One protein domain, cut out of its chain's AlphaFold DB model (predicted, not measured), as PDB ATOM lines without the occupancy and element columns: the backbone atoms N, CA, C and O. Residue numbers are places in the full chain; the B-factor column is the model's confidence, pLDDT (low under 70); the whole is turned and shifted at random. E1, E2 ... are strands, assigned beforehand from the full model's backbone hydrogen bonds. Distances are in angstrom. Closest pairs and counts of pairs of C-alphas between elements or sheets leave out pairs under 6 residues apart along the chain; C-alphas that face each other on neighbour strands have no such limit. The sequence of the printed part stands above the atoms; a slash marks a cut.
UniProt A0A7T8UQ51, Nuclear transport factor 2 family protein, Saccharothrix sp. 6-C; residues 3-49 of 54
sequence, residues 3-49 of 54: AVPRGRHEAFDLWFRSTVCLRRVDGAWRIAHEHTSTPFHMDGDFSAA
ATOM      1  N   ALA A   3      16.785  19.148 -28.864       93.00
ATOM      2  CA  ALA A   3      17.452  18.718 -27.638       93.00
ATOM      3  C   ALA A   3      18.969  18.930 -27.696       93.00
ATOM      4  O   ALA A   3      19.578  18.869 -28.760       93.00
ATOM      5  N   VAL A   4      19.584  19.135 -26.527       95.00
ATOM      6  CA  VAL A   4      21.044  19.128 -26.351       95.00
ATOM      7  C   VAL A   4      21.427  17.802 -25.689       95.00
ATOM      8  O   VAL A   4      21.038  17.569 -24.540       95.00
ATOM      9  N   PRO A   5      22.151  16.901 -26.379       93.44
ATOM     10  CA  PRO A   5      22.604  15.654 -25.777       93.44
ATOM     11  C   PRO A   5      23.511  15.925 -24.576       93.44
ATOM     12  O   PRO A   5      24.313  16.861 -24.580       93.44
ATOM     13  N   ARG A   6      23.439  15.078 -23.544       94.44
ATOM     14  CA  ARG A   6      24.354  15.206 -22.402       94.44
ATOM     15  C   ARG A   6      25.810  15.144 -22.876       94.44
ATOM     16  O   ARG A   6      26.176  14.247 -23.627       94.44
ATOM     17  N   GLY A   7      26.629  16.084 -22.405       94.88
ATOM     18  CA  GLY A   7      28.043  16.182 -22.783       94.88
ATOM     19  C   GLY A   7      28.297  16.817 -24.155       94.88
ATOM     20  O   GLY A   7      29.442  16.843 -24.596       94.88
ATOM     21  N   ARG A   8      27.263  17.334 -24.832       92.69
ATOM     22  CA  ARG A   8      27.394  18.162 -26.038       92.69
ATOM     23  C   ARG A   8      27.028  19.611 -25.716       92.69
ATOM     24  O   ARG A   8      26.228  19.869 -24.821       92.69
ATOM     25  N   HIS A   9      27.614  20.542 -26.464       92.81
ATOM     26  CA  HIS A   9      27.284  21.968 -26.386       92.81
ATOM     27  C   HIS A   9      26.273  22.401 -27.457       92.81
ATOM     28  O   HIS A   9      25.667  23.459 -27.329       92.81
ATOM     29  N   GLU A  10      26.072  21.580 -28.487       94.94
ATOM     30  CA  GLU A  10      25.213  21.892 -29.629       94.94
ATOM     31  C   GLU A  10      23.876  21.152 -29.533       94.94
ATOM     32  O   GLU A  10      23.817  19.979 -29.144       94.94
ATOM     33  N   ALA A  11      22.803  21.860 -29.885       93.56
ATOM     34  CA  ALA A  11      21.470  21.290 -30.019       93.56
ATOM     35  C   ALA A  11      21.306  20.605 -31.381       93.56
ATOM     36  O   ALA A  11      21.943  20.993 -32.359       93.56
ATOM     37  N   PHE A  12      20.403  19.631 -31.449       92.12
ATOM     38  CA  PHE A  12      19.902  19.089 -32.709       92.12
ATOM     39  C   PHE A  12      18.389  19.256 -32.796       92.12
ATOM     40  O   PHE A  12      17.698  19.249 -31.773       92.12
ATOM     41  N   ASP A  13      17.894  19.333 -34.027       93.94
ATOM     42  CA  ASP A  13      16.478  19.239 -34.351       93.94
ATOM     43  C   ASP A  13      16.198  17.887 -35.005       93.94
ATOM     44  O   ASP A  13      16.920  17.455 -35.899       93.94
ATOM     45  N   LEU A  14      15.135  17.220 -34.559       94.38
ATOM     46  CA  LEU A  14      14.649  15.974 -35.140       94.38
ATOM     47  C   LEU A  14      13.156  16.073 -35.432       94.38
ATOM     48  O   LEU A  14      12.333  16.275 -34.525       94.38
ATOM     49  N   TRP A  15      12.809  15.869 -36.696       96.75
ATOM     50  CA  TRP A  15      11.445  15.587 -37.103       96.75
ATOM     51  C   TRP A  15      11.187  14.080 -37.083       96.75
ATOM     52  O   TRP A  15      11.968  13.287 -37.600       96.75
ATOM     53  N   PHE A  16      10.089  13.684 -36.448       97.00
ATOM     54  CA  PHE A  16       9.659  12.296 -36.354       97.00
ATOM     55  C   PHE A  16       8.149  12.252 -36.116       97.00
ATOM     56  O   PHE A  16       7.525  13.251 -35.745       97.00
ATOM     57  N   ARG A  17       7.555  11.079 -36.314       97.69
ATOM     58  CA  ARG A  17       6.136  10.830 -36.056       97.69
ATOM     59  C   ARG A  17       5.968  10.219 -34.676       97.69
ATOM     60  O   ARG A  17       6.687   9.284 -34.328       97.69
ATOM     61  N   SER A  18       4.980  10.703 -33.933       97.56
ATOM     62  CA  SER A  18       4.556  10.119 -32.662       97.56
ATOM     63  C   SER A  18       3.069   9.791 -32.710       97.56
ATOM     64  O   SER A  18       2.255  10.613 -33.134       97.56
ATOM     65  N   THR A  19       2.709   8.583 -32.294       98.56
ATOM     66  CA  THR A  19       1.325   8.137 -32.145       98.56
ATOM     67  C   THR A  19       1.144   7.571 -30.746       98.56
ATOM     68  O   THR A  19       1.856   6.649 -30.348       98.56
ATOM     69  N   VAL A  20       0.181   8.123 -30.007       98.62
ATOM     70  CA  VAL A  20      -0.145   7.716 -28.637       98.62
ATOM     71  C   VAL A  20      -1.610   7.302 -28.589       98.62
ATOM     72  O   VAL A  20      -2.497   8.097 -28.897       98.62
ATOM     73  N   CYS A  21      -1.869   6.061 -28.185       98.69
ATOM     74  CA  CYS A  21      -3.218   5.544 -27.981       98.69
ATOM     75  C   CYS A  21      -3.532   5.528 -26.486       98.69
ATOM     76  O   CYS A  21      -2.788   4.951 -25.688       98.69
ATOM     77  N   LEU A  22      -4.664   6.119 -26.110       98.75
ATOM     78  CA  LEU A  22      -5.117   6.186 -24.724       98.75
ATOM     79  C   LEU A  22      -6.287   5.227 -24.480       98.75
ATOM     80  O   LEU A  22      -7.173   5.074 -25.318       98.75
ATOM     81  N   ARG A  23      -6.322   4.621 -23.292       98.62
ATOM     82  CA  ARG A  23      -7.447   3.829 -22.781       98.62
ATOM     83  C   ARG A  23      -7.887   4.382 -21.433       98.62
ATOM     84  O   ARG A  23      -7.051   4.700 -20.591       98.62
ATOM     85  N   ARG A  24      -9.198   4.466 -21.203       98.44
ATOM     86  CA  ARG A  24      -9.748   4.843 -19.896       98.44
ATOM     87  C   ARG A  24      -9.807   3.618 -18.972       98.44
ATOM     88  O   ARG A  24     -10.398   2.607 -19.346       98.44
ATOM     89  N   VAL A  25      -9.186   3.707 -17.798       98.31
ATOM     90  CA  VAL A  25      -9.109   2.662 -16.759       98.31
ATOM     91  C   VAL A  25      -9.379   3.321 -15.409       98.31
ATOM     92  O   VAL A  25      -8.749   4.330 -15.089       98.31
ATOM     93  N   ASP A  26     -10.354   2.798 -14.661       98.00
ATOM     94  CA  ASP A  26     -10.783   3.319 -13.351       98.00
ATOM     95  C   ASP A  26     -11.020   4.838 -13.350       98.00
ATOM     96  O   ASP A  26     -10.556   5.589 -12.496       98.00
ATOM     97  N   GLY A  27     -11.708   5.317 -14.388       98.31
ATOM     98  CA  GLY A  27     -12.042   6.731 -14.555       98.31
ATOM     99  C   GLY A  27     -10.918   7.615 -15.109       98.31
ATOM    100  O   GLY A  27     -11.230   8.716 -15.570       98.31
ATOM    101  N   ALA A  28      -9.671   7.138 -15.180       98.50
ATOM    102  CA  ALA A  28      -8.511   7.894 -15.659       98.50
ATOM    103  C   ALA A  28      -8.056   7.463 -17.064       98.50
ATOM    104  O   ALA A  28      -8.090   6.282 -17.407       98.50
ATOM    105  N   TRP A  29      -7.593   8.408 -17.886       98.56
ATOM    106  CA  TRP A  29      -6.921   8.084 -19.147       98.56
ATOM    107  C   TRP A  29      -5.502   7.586 -18.878       98.56
ATOM    108  O   TRP A  29      -4.745   8.203 -18.130       98.56
ATOM    109  N   ARG A  30      -5.146   6.464 -19.495       98.31
ATOM    110  CA  ARG A  30      -3.831   5.830 -19.422       98.31
ATOM    111  C   ARG A  30      -3.307   5.605 -20.829       98.31
ATOM    112  O   ARG A  30      -4.090   5.388 -21.751       98.31
ATOM    113  N   ILE A  31      -1.991   5.626 -20.982       98.44
ATOM    114  CA  ILE A  31      -1.346   5.235 -22.230       98.44
ATOM    115  C   ILE A  31      -1.490   3.721 -22.384       98.44
ATOM    116  O   ILE A  31      -1.104   2.963 -21.498       98.44
ATOM    117  N   ALA A  32      -2.090   3.296 -23.490       98.38
ATOM    118  CA  ALA A  32      -2.254   1.889 -23.839       98.38
ATOM    119  C   ALA A  32      -1.226   1.436 -24.881       98.38
ATOM    120  O   ALA A  32      -0.859   0.264 -24.908       98.38
ATOM    121  N   HIS A  33      -0.781   2.351 -25.742       98.62
ATOM    122  CA  HIS A  33       0.223   2.086 -26.762       98.62
ATOM    123  C   HIS A  33       0.928   3.382 -27.167       98.62
ATOM    124  O   HIS A  33       0.290   4.434 -27.252       98.62
ATOM    125  N   GLU A  34       2.219   3.278 -27.464       98.56
ATOM    126  CA  GLU A  34       3.026   4.344 -28.053       98.56
ATOM    127  C   GLU A  34       3.818   3.788 -29.230       98.56
ATOM    128  O   GLU A  34       4.350   2.677 -29.170       98.56
ATOM    129  N   HIS A  35       3.920   4.586 -30.287       98.62
ATOM    130  CA  HIS A  35       4.760   4.312 -31.441       98.62
ATOM    131  C   HIS A  35       5.451   5.606 -31.859       98.62
ATOM    132  O   HIS A  35       4.791   6.604 -32.156       98.62
ATOM    133  N   THR A  36       6.782   5.579 -31.937       97.75
ATOM    134  CA  THR A  36       7.579   6.659 -32.530       97.75
ATOM    135  C   THR A  36       8.407   6.130 -33.697       97.75
ATOM    136  O   THR A  36       8.876   4.995 -33.659       97.75
ATOM    137  N   SER A  37       8.523   6.905 -34.775       97.69
ATOM    138  CA  SER A  37       9.290   6.496 -35.961       97.69
ATOM    139  C   SER A  37       9.791   7.678 -36.785       97.69
ATOM    140  O   SER A  37       9.155   8.735 -36.846       97.69
ATOM    141  N   THR A  38      10.912   7.465 -37.470       97.19
ATOM    142  CA  THR A  38      11.363   8.263 -38.616       97.19
ATOM    143  C   THR A  38      11.169   7.446 -39.898       97.19
ATOM    144  O   THR A  38      11.140   6.214 -39.837       97.19
ATOM    145  N   PRO A  39      11.037   8.082 -41.071       97.06
ATOM    146  CA  PRO A  39      11.203   7.387 -42.344       97.06
ATOM    147  C   PRO A  39      12.636   6.850 -42.510       97.06
ATOM    148  O   PRO A  39      13.527   7.168 -41.717       97.06
ATOM    149  N   PHE A  40      12.856   6.068 -43.566       97.25
ATOM    150  CA  PHE A  40      14.185   5.656 -44.017       97.25
ATOM    151  C   PHE A  40      14.337   5.912 -45.522       97.25
ATOM    152  O   PHE A  40      13.340   5.913 -46.253       97.25
ATOM    153  N   HIS A  41      15.568   6.144 -45.973       97.44
ATOM    154  CA  HIS A  41      15.897   6.367 -47.381       97.44
ATOM    155  C   HIS A  41      15.916   5.038 -48.144       97.44
ATOM    156  O   HIS A  41      16.501   4.056 -47.700       97.44
ATOM    157  N   MET A  42      15.245   4.984 -49.296       96.19
ATOM    158  CA  MET A  42      15.119   3.765 -50.120       96.19
ATOM    159  C   MET A  42      16.127   3.716 -51.281       96.19
ATOM    160  O   MET A  42      15.928   2.988 -52.249       96.19
ATOM    161  N   ASP A  43      17.209   4.485 -51.198       96.12
ATOM    162  CA  ASP A  43      18.272   4.598 -52.207       96.12
ATOM    163  C   ASP A  43      19.337   3.485 -52.120       96.12
ATOM    164  O   ASP A  43      20.341   3.517 -52.829       96.12
ATOM    165  N   GLY A  44      19.094   2.476 -51.280       94.69
ATOM    166  CA  GLY A  44      19.995   1.351 -51.039       94.69
ATOM    167  C   GLY A  44      20.854   1.498 -49.783       94.69
ATOM    168  O   GLY A  44      21.384   0.488 -49.322       94.69
ATOM    169  N   ASP A  45      20.940   2.696 -49.191       93.88
ATOM    170  CA  ASP A  45      21.604   2.911 -47.896       93.88
ATOM    171  C   ASP A  45      20.709   2.474 -46.723       93.88
ATOM    172  O   ASP A  45      21.193   2.033 -45.681       93.88
ATOM    173  N   PHE A  46      19.380   2.536 -46.901       93.56
ATOM    174  CA  PHE A  46      18.380   2.160 -45.887       93.56
ATOM    175  C   PHE A  46      18.538   2.905 -44.550       93.56
ATOM    176  O   PHE A  46      18.037   2.458 -43.514       93.56
ATOM    177  N   SER A  47      19.213   4.055 -44.559       97.19
ATOM    178  CA  SER A  47      19.446   4.870 -43.374       97.19
ATOM    179  C   SER A  47      18.185   5.598 -42.927       97.19
ATOM    180  O   SER A  47      17.274   5.879 -43.707       97.19
ATOM    181  N   ALA A  48      18.121   5.920 -41.635       97.44
ATOM    182  CA  ALA A  48      17.056   6.756 -41.105       97.44
ATOM    183  C   ALA A  48      17.121   8.160 -41.727       97.44
ATOM    184  O   ALA A  48      18.173   8.796 -41.741       97.44
ATOM    185  N   ALA A  49      15.976   8.666 -42.182       96.81
ATOM    186  CA  ALA A  49      15.867  10.001 -42.752       96.81
ATOM    187  C   ALA A  49      15.753  11.048 -41.629       96.81
ATOM    188  O   ALA A  49      14.653  11.409 -41.200       96.81
TER     189      ALA A  49
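Overview. This is residues 3 to 49 of the 54 residues of the protein "Nuclear transport factor 2 family protein" of Saccharothrix sp. 6-C (UniProt A0A7T8UQ51). A single long, two-stranded hairpin of E1 and E2 forms one arm, and from its open end the two unnamed tails spread apart like the arms of a Y. The tail before E1 folds back at its far end, where residues 5 to 10 stand free. The 47 printed residues hold two named strands, E1 then E2, antiparallel, and no named helix; the class is all strand, with 19 residues in named elements, under half. The whole is extended, radius of gyration of the C-alphas 16.7 A, and flat, spanning 46 by 33 by 13 A.

Along the chain. Start at Ala 3 and pass residues 3 to 16, which hold no named element. Find C-alpha 17 at (6.136, 10.830, -36.056); from there E1, residues 17 to 25, runs 25.9 A. E2, residues 28 to 37, runs 27.0 A to C-alpha 37 at (9.290, 6.496, -35.961).

Arrangement. E1 and E2 form a hairpin with a tight link, antiparallel at 159 degrees. Look at C-alphas 24 and 29, which face each other at 4.4 A. N 17 and O 37, 2.9 A, and N 25 and O 28, 2.8 A, are within hydrogen-bond range.

Size, cuts and confidence. The farthest C-alphas, of Gly 27 and Gly 44, are 48.9 A apart. The printed part has no cut, and no printed residue is under 70 in pLDDT.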